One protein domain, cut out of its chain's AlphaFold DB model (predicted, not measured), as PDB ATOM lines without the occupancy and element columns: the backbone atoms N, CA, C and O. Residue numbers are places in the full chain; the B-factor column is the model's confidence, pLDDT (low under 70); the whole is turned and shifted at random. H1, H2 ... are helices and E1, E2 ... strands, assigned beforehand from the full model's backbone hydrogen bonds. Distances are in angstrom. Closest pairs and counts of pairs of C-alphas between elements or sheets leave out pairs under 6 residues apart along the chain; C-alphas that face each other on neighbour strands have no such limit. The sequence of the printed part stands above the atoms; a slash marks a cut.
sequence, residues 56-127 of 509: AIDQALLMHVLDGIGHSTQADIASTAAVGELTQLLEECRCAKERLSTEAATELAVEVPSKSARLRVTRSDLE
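AT A GLANCE: This is residues 56 to 127 of the 509 residues of the protein "Hsp70 family protein" of Mycobacterium xenopi 3993 (UniProt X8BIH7). A two-stranded hairpin, E1 and E2, runs side by side with one long helix, H2, E1 being the strand next to it; H1 crosses one side of this long slab, from H2 to E2, and the short H3 sits at one end. The long link from H1 to H2 makes a loop at the other end. The printed part has 72 residues with three named helices and two named strands, in the order H1, H2, E1, E2, H3; the sheet, E1 - E2, is antiparallel, and the class is mixed, helices and strands. The whole is compact, with a radius of gyration of the C-alphas of 11.8 A, yet elongated in outline, spanning 36 by 19 by 17 A.

HOW THE PARTS SIT: Look first at E1, residues 105 to 112, and E2, residues 115 to 122, a hairpin of antiparallel neighbours at 160 degrees between their directions. N 108 and O 119, 2.8 A, and N 117 and O 110, 2.9 A, are within hydrogen-bond range. Next find H2, residues 80 to 100: it has 14 pairs of C-alphas within 8 A with E1, the closest being those of Glu 85 and Val 112, 6.3 A apart. H1, residues 56 to 68, touches H2 with residues 58 to 62 alone, the closest C-alphas being those of Asp 58 and Arg 94, 5.4 A. Their lines are only just about perpendicular, at 72 degrees. Farther along H1, the C-alphas of Val 65 and Leu 119 in E2 are its closest pair with that strand, 7.2 A. H1 and E1 are only just apart, 8.1 A at the closest. H3, residues 123 to 127, only just touches H2, with 3 pairs of C-alphas within 8 A; the closest are those of Leu 100 and Arg 123, 5.5 A. H3 and H1 are close but not clearly touching, with Leu 61 and Leu 126 closest, C-alphas 6.9 A apart. In H1, H2 and H3 every O i to N i+4 pair is within hydrogen-bond range.

IN THESE COORDINATES: Find C-alpha 105 at (16.167, 92.544, 267.939); from there E1 runs 21.9 A to C-alpha 112, and E2 runs 21.6 A from C-alpha 115 to C-alpha 122. H2 begins at C-alpha 80, (6.243, 64.695, 256.523), and runs 30.3 A to C-alpha 100. H1 runs 18.4 A from C-alpha 56 to C-alpha 68. H3, 6.1 A long, ends at C-alpha 127, (10.502, 88.787, 277.571).

THE WHOLE: The two C-alphas farthest apart are those of Ala 78 and Thr 102, 36.2 A. The printed part has no cut. The link from H1 to H2, 11 residues, is long; those from H2 to E1, E1 to E2 and E2 to H3 are tight. The mean pLDDT of the printed part is 87.1; look for values under 70 at residues 72 to 81, of which 80 and 81 belong to H2, and at residue 114.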
ATOM      1  N   ALA A  56      10.989  75.055 276.020       97.19
ATOM      2  CA  ALA A  56       9.673  75.670 276.184       97.19
ATOM      3  C   ALA A  56       9.658  77.125 275.690       97.19
ATOM      4  O   ALA A  56       8.653  77.576 275.140       97.19
ATOM      5  N   ILE A  57      10.769  77.849 275.865       98.25
ATOM      6  CA  ILE A  57      10.946  79.206 275.334       98.25
ATOM      7  C   ILE A  57      11.033  79.163 273.802       98.25
ATOM      8  O   ILE A  57      10.366  79.960 273.142       98.25
ATOM      9  N   ASP A  58      11.784  78.211 273.239       98.06
ATOM     10  CA  ASP A  58      11.881  78.022 271.784       98.06
ATOM     11  C   ASP A  58      10.505  77.727 271.174       98.06
ATOM     12  O   ASP A  58      10.123  78.334 270.173       98.06
ATOM     13  N   GLN A  59       9.713  76.877 271.833       96.62
ATOM     14  CA  GLN A  59       8.345  76.576 271.418       96.62
ATOM     15  C   GLN A  59       7.413  77.794 271.522       96.62
ATOM     16  O   GLN A  59       6.582  78.006 270.639       96.62
ATOM     17  N   ALA A  60       7.523  78.598 272.583       96.88
ATOM     18  CA  ALA A  60       6.718  79.812 272.734       96.88
ATOM     19  C   ALA A  60       7.037  80.836 271.633       96.88
ATOM     20  O   ALA A  60       6.124  81.432 271.058       96.88
ATOM     21  N   LEU A  61       8.320  80.989 271.300       97.19
ATOM     22  CA  LEU A  61       8.763  81.856 270.215       97.19
ATOM     23  C   LEU A  61       8.290  81.344 268.850       97.19
ATOM     24  O   LEU A  61       7.782  82.129 268.054       97.19
ATOM     25  N   LEU A  62       8.369  80.035 268.605       95.19
ATOM     26  CA  LEU A  62       7.825  79.414 267.397       95.19
ATOM     27  C   LEU A  62       6.333  79.729 267.225       95.19
ATOM     28  O   LEU A  62       5.912  80.155 266.151       95.19
ATOM     29  N   MET A  63       5.533  79.568 268.283       93.75
ATOM     30  CA  MET A  63       4.101  79.880 268.228       93.75
ATOM     31  C   MET A  63       3.841  81.362 267.936       93.75
ATOM     32  O   MET A  63       2.973  81.670 267.123       93.75
ATOM     33  N   HIS A  64       4.617  82.268 268.538       94.81
ATOM     34  CA  HIS A  64       4.541  83.702 268.256       94.81
ATOM     35  C   HIS A  64       4.873  84.029 266.790       94.81
ATOM     36  O   HIS A  64       4.182  84.821 266.151       94.81
ATOM     37  N   VAL A  65       5.897  83.382 266.230       93.19
ATOM     38  CA  VAL A  65       6.301  83.562 264.828       93.19
ATOM     39  C   VAL A  65       5.221  83.054 263.868       93.19
ATOM     40  O   VAL A  65       4.897  83.739 262.896       93.19
ATOM     41  N   LEU A  66       4.642  81.879 264.140       90.31
ATOM     42  CA  LEU A  66       3.565  81.296 263.333       90.31
ATOM     43  C   LEU A  66       2.299  82.164 263.345       90.31
ATOM     44  O   LEU A  66       1.683  82.365 262.293       90.31
ATOM     45  N   ASP A  67       1.944  82.721 264.504       89.19
ATOM     46  CA  ASP A  67       0.840  83.676 264.629       89.19
ATOM     47  C   ASP A  67       1.113  84.953 263.815       89.19
ATOM     48  O   ASP A  67       0.276  85.381 263.016       89.19
ATOM     49  N   GLY A  68       2.337  85.489 263.890       88.62
ATOM     50  CA  GLY A  68       2.756  86.684 263.149       88.62
ATOM     51  C   GLY A  68       2.683  86.559 261.619       88.62
ATOM     52  O   GLY A  68       2.468  87.559 260.931       88.62
ATOM     53  N   ILE A  69       2.809  85.349 261.062       86.62
ATOM     54  CA  ILE A  69       2.637  85.093 259.615       86.62
ATOM     55  C   ILE A  69       1.201  84.679 259.233       86.62
ATOM     56  O   ILE A  69       0.910  84.400 258.056       86.62
ATOM     57  N   GLY A  70       0.295  84.636 260.216       80.62
ATOM     58  CA  GLY A  70      -1.088  84.194 260.065       80.62
ATOM     59  C   GLY A  70      -1.185  82.729 259.638       80.62
ATOM     60  O   GLY A  70      -1.961  82.411 258.733       80.62
ATOM     61  N   HIS A  71      -0.338  81.859 260.197       72.69
ATOM     62  CA  HIS A  71      -0.350  80.426 259.917       72.69
ATOM     63  C   HIS A  71      -1.069  79.675 261.044       72.69
ATOM     64  O   HIS A  71      -0.572  79.575 262.163       72.69
ATOM     65  N   SER A  72      -2.252  79.126 260.749       62.94
ATOM     66  CA  SER A  72      -2.988  78.292 261.698       62.94
ATOM     67  C   SER A  72      -2.379  76.889 261.756       62.94
ATOM     68  O   SER A  72      -2.535  76.094 260.829       62.94
ATOM     69  N   THR A  73      -1.759  76.562 262.887       60.22
ATOM     70  CA  THR A  73      -1.083  75.287 263.208       60.22
ATOM     71  C   THR A  73      -1.993  74.050 263.084       60.22
ATOM     72  O   THR A  73      -1.522  72.918 263.098       60.22
ATOM     73  N   GLN A  74      -3.312  74.245 262.976       55.00
ATOM     74  CA  GLN A  74      -4.324  73.204 263.151       55.00
ATOM     75  C   GLN A  74      -4.694  72.436 261.866       55.00
ATOM     76  O   GLN A  74      -5.337  71.395 261.971       55.00
ATOM     77  N   ALA A  75      -4.285  72.903 260.677       49.66
ATOM     78  CA  ALA A  75      -4.684  72.291 259.398       49.66
ATOM     79  C   ALA A  75      -3.528  71.769 258.511       49.66
ATOM     80  O   ALA A  75      -3.771  70.866 257.714       49.66
ATOM     81  N   ASP A  76      -2.283  72.244 258.670       56.19
ATOM     82  CA  ASP A  76      -1.203  72.009 257.681       56.19
ATOM     83  C   ASP A  76      -0.071  71.041 258.118       56.19
ATOM     84  O   ASP A  76       0.796  70.697 257.316       56.19
ATOM     85  N   ILE A  77      -0.071  70.526 259.357       58.00
ATOM     86  CA  ILE A  77       1.058  69.731 259.913       58.00
ATOM     87  C   ILE A  77       1.018  68.235 259.528       58.00
ATOM     88  O   ILE A  77       1.915  67.463 259.853       58.00
ATOM     89  N   ALA A  78       0.014  67.786 258.776       57.00
ATOM     90  CA  ALA A  78      -0.171  66.359 258.489       57.00
ATOM     91  C   ALA A  78       0.853  65.750 257.502       57.00
ATOM     92  O   ALA A  78       0.871  64.531 257.330       57.00
ATOM     93  N   SER A  79       1.698  66.554 256.844       63.59
ATOM     94  CA  SER A  79       2.693  66.055 255.884       63.59
ATOM     95  C   SER A  79       4.092  65.919 256.498       63.59
ATOM     96  O   SER A  79       4.538  66.769 257.265       63.59
ATOM     97  N   THR A  80       4.839  64.883 256.106       64.62
ATOM     98  CA  THR A  80       6.243  64.695 256.523       64.62
ATOM     99  C   THR A  80       7.137  65.882 256.138       64.62
ATOM    100  O   THR A  80       8.081  66.191 256.860       64.62
ATOM    101  N   ALA A  81       6.832  66.570 255.030       61.97
ATOM    102  CA  ALA A  81       7.538  67.786 254.620       61.97
ATOM    103  C   ALA A  81       7.313  68.938 255.616       61.97
ATOM    104  O   ALA A  81       8.278  69.559 256.056       61.97
ATOM    105  N   ALA A  82       6.071  69.132 256.075       74.25
ATOM    106  CA  ALA A  82       5.741  70.137 257.086       74.25
ATOM    107  C   ALA A  82       6.452  69.885 258.431       74.25
ATOM    108  O   ALA A  82       6.832  70.833 259.112       74.25
ATOM    109  N   VAL A  83       6.693  68.620 258.802       79.62
ATOM    110  CA  VAL A  83       7.459  68.277 260.018       79.62
ATOM    111  C   VAL A  83       8.926  68.714 259.909       79.62
ATOM    112  O   VAL A  83       9.487  69.234 260.878       79.62
ATOM    113  N   GLY A  84       9.552  68.522 258.743       83.31
ATOM    114  CA  GLY A  84      10.937  68.940 258.501       83.31
ATOM    115  C   GLY A  84      11.107  70.458 258.576       83.31
ATOM    116  O   GLY A  84      11.991  70.945 259.279       83.31
ATOM    117  N   GLU A  85      10.207  71.197 257.930       84.12
ATOM    118  CA  GLU A  85      10.214  72.665 257.928       84.12
ATOM    119  C   GLU A  85       9.929  73.248 259.318       84.12
ATOM    120  O   GLU A  85      10.618  74.167 259.757       84.12
ATOM    121  N   LEU A  86       8.994  72.658 260.073       87.25
ATOM    122  CA  LEU A  86       8.730  73.071 261.452       87.25
ATOM    123  C   LEU A  86       9.947  72.854 262.360       87.25
ATOM    124  O   LEU A  86      10.241  73.689 263.213       87.25
ATOM    125  N   THR A  87      10.672  71.751 262.161       90.62
ATOM    126  CA  THR A  87      11.904  71.460 262.911       90.62
ATOM    127  C   THR A  87      12.994  72.483 262.592       90.62
ATOM    128  O   THR A  87      13.680  72.954 263.497       90.62
ATOM    129  N   GLN A  88      13.132  72.868 261.320       91.44
ATOM    130  CA  GLN A  88      14.074  73.907 260.903       91.44
ATOM    131  C   GLN A  88      13.692  75.282 261.469       91.44
ATOM    132  O   GLN A  88      14.560  76.011 261.946       91.44
ATOM    133  N   LEU A  89      12.402  75.622 261.471       92.62
ATOM    134  CA  LEU A  89      11.924  76.874 262.049       92.62
ATOM    135  C   LEU A  89      12.125  76.917 263.570       92.62
ATOM    136  O   LEU A  89      12.493  77.961 264.102       92.62
ATOM    137  N   LEU A  90      11.927  75.795 264.269       94.56
ATOM    138  CA  LEU A  90      12.219  75.690 265.701       94.56
ATOM    139  C   LEU A  90      13.712  75.915 265.987       94.56
ATOM    140  O   LEU A  90      14.054  76.611 266.942       94.56
ATOM    141  N   GLU A  91      14.599  75.382 265.145       95.94
ATOM    142  CA  GLU A  91      16.039  75.636 265.245       95.94
ATOM    143  C   GLU A  91      16.378  77.118 265.008       95.94
ATOM    144  O   GLU A  91      17.138  77.703 265.781       95.94
ATOM    145  N   GLU A  92      15.761  77.768 264.014       96.06
ATOM    146  CA  GLU A  92      15.945  79.211 263.798       96.06
ATOM    147  C   GLU A  92      15.402  80.031 264.980       96.06
ATOM    148  O   GLU A  92      16.015  81.024 265.375       96.06
ATOM    149  N   CYS A  93      14.306  79.592 265.612       97.50
ATOM    150  CA  CYS A  93      13.799  80.190 266.851       97.50
ATOM    151  C   CYS A  93      14.807  80.045 267.999       97.50
ATOM    152  O   CYS A  93      15.045  81.015 268.723       97.50
ATOM    153  N   ARG A  94      15.462  78.885 268.134       97.88
ATOM    154  CA  ARG A  94      16.532  78.689 269.122       97.88
ATOM    155  C   ARG A  94      17.697  79.647 268.886       97.88
ATOM    156  O   ARG A  94      18.112  80.339 269.819       97.88
ATOM    157  N   CYS A  95      18.177  79.753 267.647       97.69
ATOM    158  CA  CYS A  95      19.221  80.715 267.291       97.69
ATOM    159  C   CYS A  95      18.781  82.163 267.557       97.69
ATOM    160  O   CYS A  95      19.563  82.958 268.078       97.69
ATOM    161  N   ALA A  96      17.533  82.514 267.246       98.06
ATOM    162  CA  ALA A  96      16.990  83.838 267.517       98.06
ATOM    163  C   ALA A  96      16.949  84.150 269.019       98.06
ATOM    164  O   ALA A  96      17.410  85.216 269.422       98.06
ATOM    165  N   LYS A  97      16.476  83.222 269.861       98.12
ATOM    166  CA  LYS A  97      16.506  83.351 271.328       98.12
ATOM    167  C   LYS A  97      17.927  83.606 271.841       98.12
ATOM    168  O   LYS A  97      18.142  84.477 272.688       98.12
ATOM    169  N   GLU A  98      18.905  82.863 271.327       97.88
ATOM    170  CA  GLU A  98      20.314  83.038 271.694       97.88
ATOM    171  C   GLU A  98      20.843  84.418 271.273       97.88
ATOM    172  O   GLU A  98      21.409  85.123 272.109       97.88
ATOM    173  N   ARG A  99      20.574  84.868 270.035       98.25
ATOM    174  CA  ARG A  99      20.933  86.225 269.566       98.25
ATOM    175  C   ARG A  99      20.280  87.313 270.421       98.25
ATOM    176  O   ARG A  99      20.953  88.256 270.828       98.25
ATOM    177  N   LEU A 100      18.998  87.165 270.767       98.38
ATOM    178  CA  LEU A 100      18.241  88.118 271.594       98.38
ATOM    179  C   LEU A 100      18.772  88.251 273.032       98.38
ATOM    180  O   LEU A 100      18.505  89.256 273.701       98.38
ATOM    181  N   SER A 101      19.571  87.286 273.498       97.19
ATOM    182  CA  SER A 101      20.267  87.392 274.787       97.19
ATOM    183  C   SER A 101      21.360  88.473 274.772       97.19
ATOM    184  O   SER A 101      21.712  89.002 275.824       97.19
ATOM    185  N   THR A 102      21.867  88.852 273.593       96.94
ATOM    186  CA  THR A 102      22.874  89.917 273.416       96.94
ATOM    187  C   THR A 102      22.361  91.105 272.602       96.94
ATOM    188  O   THR A 102      22.715  92.251 272.873       96.94
ATOM    189  N   GLU A 103      21.473  90.864 271.642       98.00
ATOM    190  CA  GLU A 103      20.948  91.849 270.695       98.00
ATOM    191  C   GLU A 103      19.532  92.288 271.084       98.00
ATOM    192  O   GLU A 103      18.793  91.548 271.730       98.00
ATOM    193  N   ALA A 104      19.145  93.519 270.740       97.81
ATOM    194  CA  ALA A 104      17.816  94.039 271.083       97.81
ATOM    195  C   ALA A 104      16.709  93.530 270.142       97.81
ATOM    196  O   ALA A 104      15.533  93.553 270.500       97.81
ATOM    197  N   ALA A 105      17.072  93.104 268.931       97.81
ATOM    198  CA  ALA A 105      16.167  92.544 267.939       97.81
ATOM    199  C   ALA A 105      16.943  91.675 266.944       97.81
ATOM    200  O   ALA A 105      18.112  91.944 266.691       97.81
ATOM    201  N   THR A 106      16.264  90.701 266.346       97.94
ATOM    202  CA  THR A 106      16.776  89.838 265.274       97.94
ATOM    203  C   THR A 106      15.692  89.657 264.213       97.94
ATOM    204  O   THR A 106      14.501  89.772 264.501       97.94
ATOM    205  N   GLU A 107      16.090  89.371 262.976       96.00
ATOM    206  CA  GLU A 107      15.163  88.934 261.928       96.00
ATOM    207  C   GLU A 107      15.204  87.409 261.814       96.00
ATOM    208  O   GLU A 107      16.285  86.820 261.835       96.00
ATOM    209  N   LEU A 108      14.036  86.776 261.705       94.00
ATOM    210  CA  LEU A 108      13.893  85.355 261.403       94.00
ATOM    211  C   LEU A 108      13.381  85.210 259.975       94.00
ATOM    212  O   LEU A 108      12.381  85.828 259.596       94.00
ATOM    213  N   ALA A 109      14.054  84.367 259.197       88.75
ATOM    214  CA  ALA A 109      13.535  83.895 257.926       88.75
ATOM    215  C   ALA A 109      12.605  82.708 258.195       88.75
ATOM    216  O   ALA A 109      13.021  81.690 258.742       88.75
ATOM    217  N   VAL A 110      11.338  82.862 257.829       86.62
ATOM    218  CA  VAL A 110      10.316  81.832 257.970       86.62
ATOM    219  C   VAL A 110      10.031  81.275 256.590       86.62
ATOM    220  O   VAL A 110       9.524  81.994 255.727       86.62
ATOM    221  N   GLU A 111      10.359  80.009 256.386       83.19
ATOM    222  CA  GLU A 111      10.012  79.251 255.189       83.19
ATOM    223  C   GLU A 111       9.045  78.145 255.612       83.19
ATOM    224  O   GLU A 111       9.415  77.234 256.349       83.19
ATOM    225  N   VAL A 112       7.784  78.287 255.210       76.12
ATOM    226  CA  VAL A 112       6.731  77.274 255.363       76.12
ATOM    227  C   VAL A 112       6.139  76.981 253.979       76.12
ATOM    228  O   VAL A 112       6.237  77.847 253.099       76.12
ATOM    229  N   PRO A 113       5.459  75.840 253.733       70.81
ATOM    230  CA  PRO A 113       5.181  75.388 252.365       70.81
ATOM    231  C   PRO A 113       4.308  76.373 251.578       70.81
ATOM    232  O   PRO A 113       4.338  76.422 250.350       70.81
ATOM    233  N   SER A 114       3.504  77.160 252.295       67.19
ATOM    234  CA  SER A 114       2.572  78.132 251.735       67.19
ATOM    235  C   SER A 114       3.108  79.568 251.691       67.19
ATOM    236  O   SER A 114       2.521  80.393 250.984       67.19
ATOM    237  N   LYS A 115       4.178  79.905 252.431       72.50
ATOM    238  CA  LYS A 115       4.650  81.289 252.610       72.50
ATOM    239  C   LYS A 115       6.136  81.365 252.975       72.50
ATOM    240  O   LYS A 115       6.608  80.657 253.856       72.50
ATOM    241  N   SER A 116       6.826  82.347 252.398       83.88
ATOM    242  CA  SER A 116       8.122  82.820 252.894       83.88
ATOM    243  C   SER A 116       7.961  84.223 253.472       83.88
ATOM    244  O   SER A 116       7.395  85.102 252.817       83.88
ATOM    245  N   ALA A 117       8.452  84.448 254.686       87.31
ATOM    246  CA  ALA A 117       8.367  85.734 255.369       87.31
ATOM    247  C   ALA A 117       9.669  86.050 256.113       87.31
ATOM    248  O   ALA A 117      10.414  85.157 256.502       87.31
ATOM    249  N   ARG A 118       9.932  87.341 256.334       91.69
ATOM    250  CA  ARG A 118      10.925  87.796 257.311       91.69
ATOM    251  C   ARG A 118      10.194  88.487 258.445       91.69
ATOM    252  O   ARG A 118       9.521  89.488 258.205       91.69
ATOM    253  N   LEU A 119      10.316  87.943 259.649       94.06
ATOM    254  CA  LEU A 119       9.703  88.503 260.845       94.06
ATOM    255  C   LEU A 119      10.793  89.081 261.741       94.06
ATOM    256  O   LEU A 119      11.753  88.396 262.087       94.06
ATOM    257  N   ARG A 120      10.640  90.346 262.126       96.38
ATOM    258  CA  ARG A 120      11.496  90.959 263.138       96.38
ATOM    259  C   ARG A 120      10.937  90.627 264.516       96.38
ATOM    260  O   ARG A 120       9.798  90.982 264.795       96.38
ATOM    261  N   VAL A 121      11.756  90.012 265.360       97.62
ATOM    262  CA  VAL A 121      11.442  89.727 266.765       97.62
ATOM    263  C   VAL A 121      12.364  90.560 267.642       97.62
ATOM    264  O   VAL A 121      13.563  90.684 267.375       97.62
ATOM    265  N   THR A 122      11.803  91.163 268.680       98.19
ATOM    266  CA  THR A 122      12.540  91.980 269.643       98.19
ATOM    267  C   THR A 122      12.761  91.237 270.952       98.19
ATOM    268  O   THR A 122      12.072  90.269 271.276       98.19
ATOM    269  N   ARG A 123      13.722  91.713 271.750       98.25
ATOM    270  CA  ARG A 123      13.946  91.181 273.095       98.25
ATOM    271  C   ARG A 123      12.700  91.347 273.968       98.25
ATOM    272  O   ARG A 123      12.349  90.416 274.676       98.25
ATOM    273  N   SER A 124      11.995  92.473 273.859       97.94
ATOM    274  CA  SER A 124      10.744  92.706 274.591       97.94
ATOM    275  C   SER A 124       9.639  91.706 274.239       97.94
ATOM    276  O   SER A 124       8.860  91.336 275.116       97.94
ATOM    277  N   ASP A 125       9.587  91.229 272.990       97.81
ATOM    278  CA  ASP A 125       8.633  90.183 272.598       97.81
ATOM    279  C   ASP A 125       8.970  88.875 273.326       97.81
ATOM    280  O   ASP A 125       8.108  88.285 273.975       97.81
ATOM    281  N   LEU A 126      10.247  88.467 273.308       98.25
ATOM    282  CA  LEU A 126      10.726  87.286 274.034       98.25
ATOM    283  C   LEU A 126      10.443  87.389 275.539       98.25
ATOM    284  O   LEU A 126       9.952  86.437 276.138       98.25
ATOM    285  N   GLU A 127      10.733  88.537 276.145       97.69
ATOM    286  CA  GLU A 127      10.502  88.787 277.571       97.69
ATOM    287  C   GLU A 127       9.023  88.654 277.943       97.69
ATOM    288  O   GLU A 127       8.697  88.015 278.946       97.69
TER     289      GLU A 127